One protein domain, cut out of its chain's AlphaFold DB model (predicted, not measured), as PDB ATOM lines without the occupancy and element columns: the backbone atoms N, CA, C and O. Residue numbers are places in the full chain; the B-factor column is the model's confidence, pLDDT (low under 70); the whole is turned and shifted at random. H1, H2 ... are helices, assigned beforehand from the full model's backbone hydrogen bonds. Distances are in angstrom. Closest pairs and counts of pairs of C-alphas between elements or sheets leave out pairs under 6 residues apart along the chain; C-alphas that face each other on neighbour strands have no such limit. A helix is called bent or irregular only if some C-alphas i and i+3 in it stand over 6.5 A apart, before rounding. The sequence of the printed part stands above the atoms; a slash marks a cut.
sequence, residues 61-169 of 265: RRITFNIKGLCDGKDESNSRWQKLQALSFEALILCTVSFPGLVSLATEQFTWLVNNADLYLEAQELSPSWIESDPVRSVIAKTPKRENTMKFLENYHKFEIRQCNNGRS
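This is residues 61 to 169 of the 265 residues of an uncharacterized protein of Lentithecium fluviatile CBS 122367 (UniProt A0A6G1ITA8). The short helix H3 sits in the middle of a small cluster of crossed helices, with H1, H4 and H6 packed on it from different sides at large angles. H2 packs on H1 at a steep angle, the short H5 runs side by side with H1, and the end of H6 with its tail, residues 164 to 169, sticks out. The printed part has 109 residues with six named helices, in the order H1 to H6, and no named strand; the class is all helix. The whole is compact, with a radius of gyration of the C-alphas of 13.7 A, and spans 46 by 32 by 21 A.

H1, residues 61 to 71, touches H2, residues 75 to 84, at a steep tilt of 56 degrees, opposite ways; their closest C-alphas, those of Leu 70 and Ser 77, are 4.8 A apart. H1 also touches H3, residues 89 to 98, and is only just about perpendicular to it at 70.1 degrees; the closest C-alphas, of Ile 63 and Thr 96, are 5.0 A apart. H3 touches H4, residues 107 to 122, at a steep tilt of 57 degrees, opposite ways, with the C-alphas of Ala 91 and Asp 118 closest at 5.5 A. H1 touches H5, residues 134 to 140, at a shallow tilt of 13 degrees, the same way; the closest C-alphas, of Thr 64 and Val 139, are 6.8 A apart. H6, residues 147 to 166, touches H3 with residues 152 to 159 alone, at a tilt of 68 degrees, only just steep, opposite ways; the C-alphas of Phe 89 and Asn 155 are closest at 6.4 A. H2 and H6 are near each other, with 8 pairs of C-alphas within 10 A. H4 is apart from H1, H5 and H6. Every O i to N i+4 pair is within hydrogen-bond range in H1, H2, H3 and H5; in H4 it is 10 of 12, in H6 14 of 16.

H1 begins at C-alpha 61, (25.322, 36.713, -3.581), and is 15.7 A long from first to last C-alpha. H2 and H3 each measure 14.2 A, and H5 9.9 A. H4 measures 23.7 A and is irregular, with C-alphas 115 and 118 7.8 A apart; it has a kink of 48 degrees near residue 116. H6, 29.8 A long, is irregular too, with C-alphas 148 and 151 7.1 A apart, and ends at C-alpha 166, (26.447, 37.666, -31.696).

The two C-alphas farthest apart, of Lys 74 and Ser 169, are 46.8 A apart. The printed part has no cut. The link from H4 to H5, 11 residues, is long. Residues 164 to 169, of which 164 to 166 belong to H6, stand free. The mean pLDDT of the printed part is 90.2, and residues 166 to 169 are under 70.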
ATOM      1  N   ARG A  61      24.509  36.853  -4.808       90.38
ATOM      2  CA  ARG A  61      25.322  36.713  -3.581       90.38
ATOM      3  C   ARG A  61      25.952  35.315  -3.466       90.38
ATOM      4  O   ARG A  61      27.090  35.198  -3.014       90.38
ATOM      5  N   ARG A  62      25.241  34.274  -3.923       93.69
ATOM      6  CA  ARG A  62      25.713  32.881  -3.923       93.69
ATOM      7  C   ARG A  62      26.904  32.660  -4.859       93.69
ATOM      8  O   ARG A  62      27.739  31.824  -4.544       93.69
ATOM      9  N   ILE A  63      27.052  33.448  -5.932       94.00
ATOM     10  CA  ILE A  63      28.217  33.374  -6.834       94.00
ATOM     11  C   ILE A  63      29.493  33.709  -6.049       94.00
ATOM     12  O   ILE A  63      30.405  32.888  -5.972       94.00
ATOM     13  N   THR A  64      29.532  34.870  -5.381       91.81
ATOM     14  CA  THR A  64      30.680  35.280  -4.549       91.81
ATOM     15  C   THR A  64      30.948  34.292  -3.417       91.81
ATOM     16  O   THR A  64      32.102  33.958  -3.156       91.81
ATOM     17  N   PHE A  65      29.893  33.830  -2.737       93.19
ATOM     18  CA  PHE A  65      30.007  32.897  -1.616       93.19
ATOM     19  C   PHE A  65      30.597  31.550  -2.052       93.19
ATOM     20  O   PHE A  65      31.597  31.109  -1.483       93.19
ATOM     21  N   ASN A  66      30.038  30.942  -3.103       95.38
ATOM     22  CA  ASN A  66      30.509  29.670  -3.638       95.38
ATOM     23  C   ASN A  66      31.940  29.779  -4.167       95.38
ATOM     24  O   ASN A  66      32.775  28.977  -3.765       95.38
ATOM     25  N   ILE A  67      32.252  30.785  -4.996       93.31
ATOM     26  CA  ILE A  67      33.616  30.976  -5.515       93.31
ATOM     27  C   ILE A  67      34.604  31.134  -4.357       93.31
ATOM     28  O   ILE A  67      35.618  30.442  -4.344       93.31
ATOM     29  N   LYS A  68      34.306  31.968  -3.350       91.56
ATOM     30  CA  LYS A  68      35.195  32.136  -2.192       91.56
ATOM     31  C   LYS A  68      35.377  30.826  -1.418       91.56
ATOM     32  O   LYS A  68      36.507  30.462  -1.129       91.56
ATOM     33  N   GLY A  69      34.299  30.112  -1.092       91.69
ATOM     34  CA  GLY A  69      34.389  28.852  -0.346       91.69
ATOM     35  C   GLY A  69      35.138  27.744  -1.100       91.69
ATOM     36  O   GLY A  69      35.825  26.933  -0.484       91.69
ATOM     37  N   LEU A  70      35.026  27.726  -2.429       93.69
ATOM     38  CA  LEU A  70      35.706  26.778  -3.313       93.69
ATOM     39  C   LEU A  70      37.192  27.133  -3.527       93.69
ATOM     40  O   LEU A  70      38.022  26.231  -3.573       93.69
ATOM     41  N   CYS A  71      37.535  28.425  -3.610       89.44
ATOM     42  CA  CYS A  71      38.903  28.916  -3.845       89.44
ATOM     43  C   CYS A  71      39.755  29.062  -2.575       89.44
ATOM     44  O   CYS A  71      40.971  28.894  -2.633       89.44
ATOM     45  N   ASP A  72      39.144  29.424  -1.446       85.31
ATOM     46  CA  ASP A  72      39.851  29.764  -0.199       85.31
ATOM     47  C   ASP A  72      39.793  28.602   0.818       85.31
ATOM     48  O   ASP A  72      40.144  28.764   1.987       85.31
ATOM     49  N   GLY A  73      39.301  27.436   0.383       78.25
ATOM     50  CA  GLY A  73      39.152  26.224   1.184       78.25
ATOM     51  C   GLY A  73      40.363  25.283   1.143       78.25
ATOM     52  O   GLY A  73      41.445  25.626   0.668       78.25
ATOM     53  N   LYS A  74      40.165  24.064   1.660       81.12
ATOM     54  CA  LYS A  74      41.186  22.999   1.703       81.12
ATOM     55  C   LYS A  74      41.323  22.297   0.344       81.12
ATOM     56  O   LYS A  74      40.621  22.629  -0.610       81.12
ATOM     57  N   ASP A  75      42.192  21.294   0.260       84.56
ATOM     58  CA  ASP A  75      42.475  20.535  -0.970       84.56
ATOM     59  C   ASP A  75      41.208  19.964  -1.633       84.56
ATOM     60  O   ASP A  75      41.052  20.049  -2.849       84.56
ATOM     61  N   GLU A  76      40.247  19.469  -0.844       88.06
ATOM     62  CA  GLU A  76      38.956  18.999  -1.365       88.06
ATOM     63  C   GLU A  76      38.130  20.138  -1.990       88.06
ATOM     64  O   GLU A  76      37.563  19.972  -3.069       88.06
ATOM     65  N   SER A  77      38.096  21.318  -1.363       91.06
ATOM     66  CA  SER A  77      37.401  22.504  -1.885       91.06
ATOM     67  C   SER A  77      37.999  22.945  -3.224       91.06
ATOM     68  O   SER A  77      37.260  23.182  -4.180       91.06
ATOM     69  N   ASN A  78      39.332  22.949  -3.322       90.06
ATOM     70  CA  ASN A  78      40.051  23.251  -4.559       90.06
ATOM     71  C   ASN A  78      39.849  22.161  -5.631       90.06
ATOM     72  O   ASN A  78      39.685  22.487  -6.806       90.06
ATOM     73  N   SER A  79      39.774  20.880  -5.254       93.50
ATOM     74  CA  SER A  79      39.444  19.782  -6.178       93.50
ATOM     75  C   SER A  79      38.015  19.902  -6.726       93.50
ATOM     76  O   SER A  79      37.795  19.793  -7.935       93.50
ATOM     77  N   ARG A  80      37.038  20.221  -5.864       96.00
ATOM     78  CA  ARG A  80      35.663  20.566  -6.269       96.00
ATOM     79  C   ARG A  80      35.652  21.775  -7.211       96.00
ATOM     80  O   ARG A  80      34.957  21.754  -8.224       96.00
ATOM     81  N   TRP A  81      36.456  22.802  -6.940       95.56
ATOM     82  CA  TRP A  81      36.559  23.972  -7.812       95.56
ATOM     83  C   TRP A  81      37.099  23.631  -9.205       95.56
ATOM     84  O   TRP A  81      36.500  24.017 -10.207       95.56
ATOM     85  N   GLN A  82      38.182  22.854  -9.283       94.00
ATOM     86  CA  GLN A  82      38.767  22.397 -10.548       94.00
ATOM     87  C   GLN A  82      37.773  21.573 -11.378       94.00
ATOM     88  O   GLN A  82      37.685  21.770 -12.590       94.00
ATOM     89  N   LYS A  83      36.984  20.706 -10.726       96.25
ATOM     90  CA  LYS A  83      35.902  19.940 -11.366       96.25
ATOM     91  C   LYS A  83      34.792  20.846 -11.914       96.25
ATOM     92  O   LYS A  83      34.401  20.687 -13.064       96.25
ATOM     93  N   LEU A  84      34.335  21.842 -11.151       96.81
ATOM     94  CA  LEU A  84      33.358  22.830 -11.638       96.81
ATOM     95  C   LEU A  84      33.905  23.673 -12.802       96.81
ATOM     96  O   LEU A  84      33.160  24.002 -13.717       96.81
ATOM     97  N   GLN A  85      35.208  23.970 -12.821       94.69
ATOM     98  CA  GLN A  85      35.884  24.643 -13.939       94.69
ATOM     99  C   GLN A  85      36.057  23.775 -15.206       94.69
ATOM    100  O   GLN A  85      36.717  24.227 -16.150       94.69
ATOM    101  N   ALA A  86      35.527  22.548 -15.245       94.81
ATOM    102  CA  ALA A  86      35.440  21.733 -16.460       94.81
ATOM    103  C   ALA A  86      34.107  21.907 -17.218       94.81
ATOM    104  O   ALA A  86      34.077  21.632 -18.415       94.81
ATOM    105  N   LEU A  87      33.055  22.391 -16.543       95.69
ATOM    106  CA  LEU A  87      31.739  22.682 -17.126       95.69
ATOM    107  C   LEU A  87      31.796  23.829 -18.153       95.69
ATOM    108  O   LEU A  87      32.763  24.606 -18.186       95.69
ATOM    109  N   SER A  88      30.712  24.021 -18.916       93.50
ATOM    110  CA  SER A  88      30.467  25.311 -19.581       93.50
ATOM    111  C   SER A  88      30.454  26.458 -18.563       93.50
ATOM    112  O   SER A  88      30.195  26.277 -17.367       93.50
ATOM    113  N   PHE A  89      30.743  27.675 -19.028       93.06
ATOM    114  CA  PHE A  89      30.729  28.845 -18.151       93.06
ATOM    115  C   PHE A  89      29.314  29.093 -17.605       93.06
ATOM    116  O   PHE A  89      29.116  29.431 -16.439       93.06
ATOM    117  N   GLU A  90      28.335  28.855 -18.462       93.62
ATOM    118  CA  GLU A  90      26.913  29.017 -18.255       93.62
ATOM    119  C   GLU A  90      26.376  28.026 -17.206       93.62
ATOM    120  O   GLU A  90      25.697  28.444 -16.261       93.62
ATOM    121  N   ALA A  91      26.755  26.744 -17.283       95.75
ATOM    122  CA  ALA A  91      26.397  25.741 -16.277       95.75
ATOM    123  C   ALA A  91      27.140  25.955 -14.949       95.75
ATOM    124  O   ALA A  91      26.533  25.827 -13.886       95.75
ATOM    125  N   LEU A  92      28.418  26.356 -14.977       96.19
ATOM    126  CA  LEU A  92      29.166  26.731 -13.770       96.19
ATOM    127  C   LEU A  92      28.450  27.869 -13.024       96.19
ATOM    128  O   LEU A  92      28.193  27.752 -11.821       96.19
ATOM    129  N   ILE A  93      28.063  28.942 -13.725       95.69
ATOM    130  CA  ILE A  93      27.293  30.032 -13.115       95.69
ATOM    131  C   ILE A  93      25.954  29.506 -12.580       95.69
ATOM    132  O   ILE A  93      25.657  29.778 -11.413       95.69
ATOM    133  N   LEU A  94      25.197  28.707 -13.348       96.19
ATOM    134  CA  LEU A  94      23.923  28.118 -12.902       96.19
ATOM    135  C   LEU A  94      24.084  27.317 -11.599       96.19
ATOM    136  O   LEU A  94      23.296  27.502 -10.669       96.19
ATOM    137  N   CYS A  95      25.127  26.497 -11.478       97.19
ATOM    138  CA  CYS A  95      25.466  25.786 -10.244       97.19
ATOM    139  C   CYS A  95      25.713  26.758  -9.078       97.19
ATOM    140  O   CYS A  95      25.155  26.577  -7.993       97.19
ATOM    141  N   THR A  96      26.498  27.821  -9.291       96.50
ATOM    142  CA  THR A  96      26.827  28.795  -8.230       96.50
ATOM    143  C   THR A  96      25.672  29.708  -7.809       96.50
ATOM    144  O   THR A  96      25.743  30.267  -6.715       96.50
ATOM    145  N   VAL A  97      24.609  29.854  -8.614       95.62
ATOM    146  CA  VAL A  97      23.362  30.519  -8.184       95.62
ATOM    147  C   VAL A  97      22.339  29.544  -7.597       95.62
ATOM    148  O   VAL A  97      21.628  29.909  -6.659       95.62
ATOM    149  N   SER A  98      22.275  28.303  -8.082       96.38
ATOM    150  CA  SER A  98      21.249  27.343  -7.648       96.38
ATOM    151  C   SER A  98      21.490  26.817  -6.236       96.38
ATOM    152  O   SER A  98      20.553  26.727  -5.443       96.38
ATOM    153  N   PHE A  99      22.745  26.532  -5.884       96.50
ATOM    154  CA  PHE A  99      23.094  25.935  -4.594       96.50
ATOM    155  C   PHE A  99      23.645  26.982  -3.611       96.50
ATOM    156  O   PHE A  99      24.515  27.771  -3.986       96.50
ATOM    157  N   PRO A 100      23.189  27.001  -2.342       92.25
ATOM    158  CA  PRO A 100      23.686  27.952  -1.347       92.25
ATOM    159  C   PRO A 100      25.139  27.670  -0.931       92.25
ATOM    160  O   PRO A 100      25.850  28.610  -0.603       92.25
ATOM    161  N   GLY A 101      25.597  26.411  -0.995       93.81
ATOM    162  CA  GLY A 101      26.975  26.021  -0.682       93.81
ATOM    163  C   GLY A 101      27.419  24.751  -1.415       93.81
ATOM    164  O   GLY A 101      27.152  23.640  -0.967       93.81
ATOM    165  N   LEU A 102      28.141  24.912  -2.526       95.75
ATOM    166  CA  LEU A 102      28.709  23.822  -3.338       95.75
ATOM    167  C   LEU A 102      29.847  23.067  -2.622       95.75
ATOM    168  O   LEU A 102      30.070  21.881  -2.869       95.75
ATOM    169  N   VAL A 103      30.551  23.748  -1.711       94.31
ATOM    170  CA  VAL A 103      31.606  23.158  -0.865       94.31
ATOM    171  C   VAL A 103      31.030  22.095   0.075       94.31
ATOM    172  O   VAL A 103      31.673  21.084   0.319       94.31
ATOM    173  N   SER A 104      29.816  22.325   0.580       93.25
ATOM    174  CA  SER A 104      29.144  21.518   1.605       93.25
ATOM    175  C   SER A 104      28.158  20.481   1.054       93.25
ATOM    176  O   SER A 104      27.514  19.795   1.840       93.25
ATOM    177  N   LEU A 105      28.017  20.348  -0.273       95.25
ATOM    178  CA  LEU A 105      27.231  19.261  -0.873       95.25
ATOM    179  C   LEU A 105      27.831  17.890  -0.530       95.25
ATOM    180  O   LEU A 105      29.058  17.751  -0.454       95.25
ATOM    181  N   ALA A 106      26.985  16.863  -0.423       95.50
ATOM    182  CA  ALA A 106      27.454  15.480  -0.348       95.50
ATOM    183  C   ALA A 106      28.271  15.116  -1.602       95.50
ATOM    184  O   ALA A 106      28.026  15.641  -2.690       95.50
ATOM    185  N   THR A 107      29.249  14.217  -1.469       95.50
ATOM    186  CA  THR A 107      30.173  13.862  -2.563       95.50
ATOM    187  C   THR A 107      29.442  13.323  -3.795       95.50
ATOM    188  O   THR A 107      29.799  13.668  -4.921       95.50
ATOM    189  N   GLU A 108      28.387  12.536  -3.589       95.75
ATOM    190  CA  GLU A 108      27.543  11.974  -4.650       95.75
ATOM    191  C   GLU A 108      26.730  13.067  -5.354       95.75
ATOM    192  O   GLU A 108      26.814  13.201  -6.570       95.75
ATOM    193  N   GLN A 109      26.041  13.929  -4.594       96.88
ATOM    194  CA  GLN A 109      25.325  15.105  -5.113       96.88
ATOM    195  C   GLN A 109      26.240  16.012  -5.945       96.88
ATOM    196  O   GLN A 109      25.893  16.423  -7.051       96.88
ATOM    197  N   PHE A 110      27.435  16.305  -5.428       97.44
ATOM    198  CA  PHE A 110      28.436  17.102  -6.124       97.44
ATOM    199  C   PHE A 110      28.926  16.417  -7.413       97.44
ATOM    200  O   PHE A 110      29.091  17.075  -8.439       97.44
ATOM    201  N   THR A 111      29.128  15.098  -7.381       97.25
ATOM    202  CA  THR A 111      29.555  14.310  -8.549       97.25
ATOM    203  C   THR A 111      28.456  14.251  -9.610       97.25
ATOM    204  O   THR A 111      28.740  14.494 -10.781       97.25
ATOM    205  N   TRP A 112      27.195  14.042  -9.214       97.38
ATOM    206  CA  TRP A 112      26.045  14.141 -10.116       97.38
ATOM    207  C   TRP A 112      25.999  15.518 -10.786       97.38
ATOM    208  O   TRP A 112      25.842  15.597 -12.003       97.38
ATOM    209  N   LEU A 113      26.206  16.598 -10.025       97.69
ATOM    210  CA  LEU A 113      26.166  17.961 -10.553       97.69
ATOM    211  C   LEU A 113      27.255  18.213 -11.604       97.69
ATOM    212  O   LEU A 113      26.949  18.724 -12.677       97.69
ATOM    213  N   VAL A 114      28.503  17.819 -11.334       97.69
ATOM    214  CA  VAL A 114      29.611  17.961 -12.299       97.69
ATOM    215  C   VAL A 114      29.385  17.120 -13.559       97.69
ATOM    216  O   VAL A 114      29.761  17.551 -14.643       97.69
ATOM    217  N   ASN A 115      28.741  15.957 -13.443       97.69
ATOM    218  CA  ASN A 115      28.506  15.072 -14.584       97.69
ATOM    219  C   ASN A 115      27.278  15.465 -15.433       97.69
ATOM    220  O   ASN A 115      27.212  15.081 -16.596       97.69
ATOM    221  N   ASN A 116      26.305  16.201 -14.872       97.94
ATOM    222  CA  ASN A 116      24.998  16.431 -15.511       97.94
ATOM    223  C   ASN A 116      24.615  17.909 -15.720       97.94
ATOM    224  O   ASN A 116      23.644  18.168 -16.427       97.94
ATOM    225  N   ALA A 117      25.320  18.888 -15.136       97.25
ATOM    226  CA  ALA A 117      24.888  20.294 -15.183       97.25
ATOM    227  C   ALA A 117      24.825  20.888 -16.604       97.25
ATOM    228  O   ALA A 117      23.905  21.655 -16.886       97.25
ATOM    229  N   ASP A 118      25.754  20.522 -17.495       96.56
ATOM    230  CA  ASP A 118      25.740  20.968 -18.896       96.56
ATOM    231  C   ASP A 118      24.548  20.375 -19.671       96.56
ATOM    232  O   ASP A 118      23.769  21.123 -20.260       96.56
ATOM    233  N   LEU A 119      24.341  19.054 -19.582       96.44
ATOM    234  CA  LEU A 119      23.207  18.350 -20.205       96.44
ATOM    235  C   LEU A 119      21.855  18.864 -19.688       96.44
ATOM    236  O   LEU A 119      20.899  19.017 -20.446       96.44
ATOM    237  N   TYR A 120      21.776  19.151 -18.386       96.69
ATOM    238  CA  TYR A 120      20.595  19.756 -17.785       96.69
ATOM    239  C   TYR A 120      20.347  21.165 -18.341       96.69
ATOM    240  O   TYR A 120      19.213  21.469 -18.701       96.69
ATOM    241  N   LEU A 121      21.376  22.019 -18.429       94.62
ATOM    242  CA  LEU A 121      21.242  23.383 -18.953       94.62
ATOM    243  C   LEU A 121      20.788  23.387 -20.420       94.62
ATOM    244  O   LEU A 121      19.884  24.151 -20.763       94.62
ATOM    245  N   GLU A 122      21.375  22.525 -21.254       94.06
ATOM    246  CA  GLU A 122      20.975  22.325 -22.653       94.06
ATOM    247  C   GLU A 122      19.483  21.968 -22.743       94.06
ATOM    248  O   GLU A 122      18.711  22.672 -23.395       94.06
ATOM    249  N   ALA A 123      19.040  20.975 -21.964       94.62
ATOM    250  CA  ALA A 123      17.642  20.549 -21.884       94.62
ATOM    251  C   ALA A 123      16.674  21.577 -21.250       94.62
ATOM    252  O   ALA A 123      15.471  21.315 -21.181       94.62
ATOM    253  N   GLN A 124      17.155  22.730 -20.763       93.69
ATOM    254  CA  GLN A 124      16.307  23.833 -20.292       93.69
ATOM    255  C   GLN A 124      16.185  25.005 -21.282       93.69
ATOM    256  O   GLN A 124      15.389  25.907 -21.006       93.69
ATOM    257  N   GLU A 125      16.923  25.020 -22.397       88.50
ATOM    258  CA  GLU A 125      16.827  26.052 -23.451       88.50
ATOM    259  C   GLU A 125      16.853  27.506 -22.905       88.50
ATOM    260  O   GLU A 125      16.149  28.401 -23.378       88.50
ATOM    261  N   LEU A 126      17.634  27.758 -21.846       88.19
ATOM    262  CA  LEU A 126      17.669  29.065 -21.185       88.19
ATOM    263  C   LEU A 126      18.346  30.130 -22.063       88.19
ATOM    264  O   LEU A 126      19.510  29.991 -22.429       88.19
ATOM    265  N   SER A 127      17.654  31.251 -22.298       84.69
ATOM    266  CA  SER A 127      18.223  32.423 -22.982       84.69
ATOM    267  C   SER A 127      19.513  32.906 -22.293       84.69
ATOM    268  O   SER A 127      19.441  33.287 -21.122       84.69
ATOM    269  N   PRO A 128      20.671  32.993 -22.982       81.19
ATOM    270  CA  PRO A 128      21.942  33.428 -22.381       81.19
ATOM    271  C   PRO A 128      21.904  34.798 -21.679       81.19
ATOM    272  O   PRO A 128      22.710  35.072 -20.786       81.19
ATOM    273  N   SER A 129      20.927  35.640 -22.029       84.88
ATOM    274  CA  SER A 129      20.736  36.998 -21.512       84.88
ATOM    275  C   SER A 129      20.622  37.109 -19.983       84.88
ATOM    276  O   SER A 129      20.842  38.194 -19.445       84.88
ATOM    277  N   TRP A 130      20.302  36.033 -19.250       87.00
ATOM    278  CA  TRP A 130      20.266  36.094 -17.778       87.00
ATOM    279  C   TRP A 130      21.664  36.225 -17.146       87.00
ATOM    280  O   TRP A 130      21.813  36.884 -16.112       87.00
ATOM    281  N   ILE A 131      22.697  35.672 -17.791       90.12
ATOM    282  CA  ILE A 131      24.108  35.796 -17.381       90.12
ATOM    283  C   ILE A 131      24.628  37.205 -17.701       90.12
ATOM    284  O   ILE A 131      25.428  37.775 -16.961       90.12
ATOM    285  N   GLU A 132      24.113  37.809 -18.771       84.94
ATOM    286  CA  GLU A 132      24.413  39.182 -19.192       84.94
ATOM    287  C   GLU A 132      23.729  40.255 -18.325       84.94
ATOM    288  O   GLU A 132      23.900  41.452 -18.576       84.94
ATOM    289  N   SER A 133      22.978  39.874 -17.289       86.31
ATOM    290  CA  SER A 133      22.365  40.827 -16.361       86.31
ATOM    291  C   SER A 133      23.424  41.585 -15.540       86.31
ATOM    292  O   SER A 133      24.410  41.011 -15.068       86.31
ATOM    293  N   ASP A 134      23.226  42.895 -15.332       87.25
ATOM    294  CA  ASP A 134      24.172  43.732 -14.572       87.25
ATOM    295  C   ASP A 134      24.512  43.191 -13.167       87.25
ATOM    296  O   ASP A 134      25.680  43.293 -12.785       87.25
ATOM    297  N   PRO A 135      23.593  42.568 -12.394       88.75
ATOM    298  CA  PRO A 135      23.942  41.940 -11.117       88.75
ATOM    299  C   PRO A 135      24.982  40.818 -11.247       88.75
ATOM    300  O   PRO A 135      25.902  40.749 -10.431       88.75
ATOM    301  N   VAL A 136      24.870  39.969 -12.277       90.81
ATOM    302  CA  VAL A 136      25.809  38.861 -12.530       90.81
ATOM    303  C   VAL A 136      27.159  39.420 -12.977       90.81
ATOM    304  O   VAL A 136      28.176  39.147 -12.332       90.81
ATOM    305  N   ARG A 137      27.168  40.302 -13.988       91.00
ATOM    306  CA  ARG A 137      28.389  40.978 -14.470       91.00
ATOM    307  C   ARG A 137      29.110  41.741 -13.351       91.00
ATOM    308  O   ARG A 137      30.325  41.633 -13.202       91.00
ATOM    309  N   SER A 138      28.367  42.458 -12.503       90.81
ATOM    310  CA  SER A 138      28.922  43.229 -11.381       90.81
ATOM    311  C   SER A 138      29.558  42.354 -10.299       90.81
ATOM    312  O   SER A 138      30.525  42.784  -9.672       90.81
ATOM    313  N   VAL A 139      29.041  41.144 -10.058       92.88
ATOM    314  CA  VAL A 139      29.634  40.195  -9.103       92.88
ATOM    315  C   VAL A 139      30.882  39.528  -9.682       92.88
ATOM    316  O   VAL A 139      31.910  39.470  -9.006       92.88
ATOM    317  N   ILE A 140      30.845  39.100 -10.945       91.94
ATOM    318  CA  ILE A 140      31.998  38.458 -11.590       91.94
ATOM    319  C   ILE A 140      33.166  39.448 -11.707       91.94
ATOM    320  O   ILE A 140      34.282  39.124 -11.305       91.94
ATOM    321  N   ALA A 141      32.908  40.699 -12.103       89.19
ATOM    322  CA  ALA A 141      33.920  41.759 -12.153       89.19
ATOM    323  C   ALA A 141      34.548  42.114 -10.784       89.19
ATOM    324  O   ALA A 141      35.634  42.695 -10.741       89.19
ATOM    325  N   LYS A 142      33.891  41.764  -9.667       90.69
ATOM    326  CA  LYS A 142      34.399  41.926  -8.289       90.69
ATOM    327  C   LYS A 142      35.115  40.682  -7.749       90.69
ATOM    328  O   LYS A 142      35.642  40.727  -6.639       90.69
ATOM    329  N   THR A 143      35.136  39.577  -8.495       90.62
ATOM    330  CA  THR A 143      35.828  38.351  -8.077       90.62
ATOM    331  C   THR A 143      37.343  38.606  -8.032       90.62
ATOM    332  O   THR A 143      37.902  39.075  -9.027       90.62
ATOM    333  N   PRO A 144      38.036  38.326  -6.908       86.69
ATOM    334  CA  PRO A 144      39.472  38.574  -6.793       86.69
ATOM    335  C   PRO A 144      40.270  37.836  -7.870       86.69
ATOM    336  O   PRO A 144      40.058  36.644  -8.085       86.69
ATOM    337  N   LYS A 145      41.223  38.524  -8.507       88.62
ATOM    338  CA  LYS A 145      42.171  37.913  -9.449       88.62
ATOM    339  C   LYS A 145      43.231  37.137  -8.664       88.62
ATOM    340  O   LYS A 145      44.092  37.737  -8.027       88.62
ATOM    341  N   ARG A 146      43.121  35.811  -8.683       88.06
ATOM    342  CA  ARG A 146      43.998  34.828  -8.033       88.06
ATOM    343  C   ARG A 146      44.244  33.692  -9.021       88.06
ATOM    344  O   ARG A 146      43.436  33.481  -9.918       88.06
ATOM    345  N   GLU A 147      45.327  32.944  -8.856       87.31
ATOM    346  CA  GLU A 147      45.696  31.846  -9.762       87.31
ATOM    347  C   GLU A 147      44.541  30.851  -9.991       87.31
ATOM    348  O   GLU A 147      44.195  30.541 -11.129       87.31
ATOM    349  N   ASN A 148      43.840  30.471  -8.919       86.56
ATOM    350  CA  ASN A 148      42.671  29.591  -8.975       86.56
ATOM    351  C   ASN A 148      41.397  30.231  -9.570       86.56
ATOM    352  O   ASN A 148      40.508  29.497 -10.003       86.56
ATOM    353  N   THR A 149      41.278  31.561  -9.660       90.56
ATOM    354  CA  THR A 149      40.132  32.247 -10.300       90.56
ATOM    355  C   THR A 149      40.413  32.727 -11.725       90.56
ATOM    356  O   THR A 149      39.463  33.021 -12.453       90.56
ATOM    357  N   MET A 150      41.677  32.776 -12.168       90.31
ATOM    358  CA  MET A 150      42.056  33.287 -13.496       90.31
ATOM    359  C   MET A 150      41.327  32.567 -14.640       90.31
ATOM    360  O   MET A 150      40.690  33.234 -15.453       90.31
ATOM    361  N   LYS A 151      41.311  31.225 -14.662       90.38
ATOM    362  CA  LYS A 151      40.611  30.438 -15.702       90.38
ATOM    363  C   LYS A 151      39.110  30.767 -15.779       90.38
ATOM    364  O   LYS A 151      38.554  30.881 -16.868       90.38
ATOM    365  N   PHE A 152      38.459  30.957 -14.630       92.94
ATOM    366  CA  PHE A 152      37.050  31.356 -14.549       92.94
ATOM    367  C   PHE A 152      36.821  32.765 -15.126       92.94
ATOM    368  O   PHE A 152      35.914  32.956 -15.937       92.94
ATOM    369  N   LEU A 153      37.678  33.731 -14.778       93.50
ATOM    370  CA  LEU A 153      37.597  35.109 -15.277       93.50
ATOM    371  C   LEU A 153      37.916  35.222 -16.776       93.50
ATOM    372  O   LEU A 153      37.286  36.005 -17.486       93.50
ATOM    373  N   GLU A 154      38.845  34.415 -17.285       92.12
ATOM    374  CA  GLU A 154      39.086  34.301 -18.721       92.12
ATOM    375  C   GLU A 154      37.890  33.705 -19.468       92.12
ATOM    376  O   GLU A 154      37.566  34.162 -20.562       92.12
ATOM    377  N   ASN A 155      37.242  32.679 -18.908       91.50
ATOM    378  CA  ASN A 155      36.067  32.063 -19.522       91.50
ATOM    379  C   ASN A 155      34.875  33.028 -19.543       91.50
ATOM    380  O   ASN A 155      34.220  33.136 -20.578       91.50
ATOM    381  N   TYR A 156      34.677  33.816 -18.480       91.19
ATOM    382  CA  TYR A 156      33.734  34.937 -18.483       91.19
ATOM    383  C   TYR A 156      34.041  35.952 -19.594       91.19
ATOM    384  O   TYR A 156      33.151  36.335 -20.347       91.19
ATOM    385  N   HIS A 157      35.304  36.355 -19.763       89.81
ATOM    386  CA  HIS A 157      35.659  37.322 -20.804       89.81
ATOM    387  C   HIS A 157      35.475  36.755 -22.227       89.81
ATOM    388  O   HIS A 157      35.006  37.451 -23.129       89.81
ATOM    389  N   LYS A 158      35.765  35.461 -22.430       90.19
ATOM    390  CA  LYS A 158      35.466  34.735 -23.681       90.19
ATOM    391  C   LYS A 158      33.949  34.687 -23.947       90.19
ATOM    392  O   LYS A 158      33.545  34.828 -25.100       90.19
ATOM    393  N   PHE A 159      33.123  34.540 -22.908       88.31
ATOM    394  CA  PHE A 159      31.657  34.624 -22.987       88.31
ATOM    395  C   PHE A 159      31.182  36.039 -23.372       88.31
ATOM    396  O   PHE A 159      30.467  36.180 -24.365       88.31
ATOM    397  N   GLU A 160      31.648  37.094 -22.689       87.06
ATOM    398  CA  GLU A 160      31.320  38.493 -23.030       87.06
ATOM    399  C   GLU A 160      31.627  38.821 -24.501       87.06
ATOM    400  O   GLU A 160      30.804  39.432 -25.186       87.06
ATOM    401  N   ILE A 161      32.792  38.396 -25.007       86.69
ATOM    402  CA  ILE A 161      33.202  38.625 -26.401       86.69
ATOM    403  C   ILE A 161      32.270  37.906 -27.385       86.69
ATOM    404  O   ILE A 161      31.874  38.505 -28.387       86.69
ATOM    405  N   ARG A 162      31.895  36.645 -27.116       85.62
ATOM    406  CA  ARG A 162      30.948  35.891 -27.958       85.62
ATOM    407  C   ARG A 162      29.613  36.626 -28.063       85.62
ATOM    408  O   ARG A 162      29.159  36.888 -29.172       85.62
ATOM    409  N   GLN A 163      29.048  37.048 -26.935       77.25
ATOM    410  CA  GLN A 163      27.751  37.728 -26.906       77.25
ATOM    411  C   GLN A 163      27.806  39.127 -27.538       77.25
ATOM    412  O   GLN A 163      26.934  39.479 -28.332       77.25
ATOM    413  N   CYS A 164      28.889  39.882 -27.322       76.19
ATOM    414  CA  CYS A 164      29.121  41.162 -28.002       76.19
ATOM    415  C   CYS A 164      29.255  41.037 -29.530       76.19
ATOM    416  O   CYS A 164      28.973  42.007 -30.235       76.19
ATOM    417  N   ASN A 165      29.695  39.886 -30.043       73.56
ATOM    418  CA  ASN A 165      29.773  39.619 -31.479       73.56
ATOM    419  C   ASN A 165      28.430  39.115 -32.033       73.56
ATOM    420  O   ASN A 165      27.980  39.613 -33.061       73.56
ATOM    421  N   ASN A 166      27.759  38.204 -31.322       66.12
ATOM    422  CA  ASN A 166      26.447  37.666 -31.696       66.12
ATOM    423  C   ASN A 166      25.352  38.753 -31.718       66.12
ATOM    424  O   ASN A 166      24.471  38.728 -32.572       66.12
ATOM    425  N   GLY A 167      25.428  39.744 -30.821       57.16
ATOM    426  CA  GLY A 167      24.485  40.867 -30.750       57.16
ATOM    427  C   GLY A 167      24.733  42.013 -31.745       57.16
ATOM    428  O   GLY A 167      24.018  43.015 -31.702       57.16
ATOM    429  N   ARG A 168      25.745  41.935 -32.625       44.28
ATOM    430  CA  ARG A 168      26.131  43.053 -33.508       44.28
ATOM    431  C   ARG A 168      25.511  42.991 -34.903       44.28
ATOM    432  O   ARG A 168      26.121  42.516 -35.855       44.28
ATOM    433  N   SER A 169      24.393  43.701 -35.063       42.31
ATOM    434  CA  SER A 169      24.238  44.512 -36.282       42.31
ATOM    435  C   SER A 169      25.272  45.658 -36.273       42.31
ATOM    436  O   SER A 169      25.508  46.252 -35.218       42.31
TER     437      SER A 169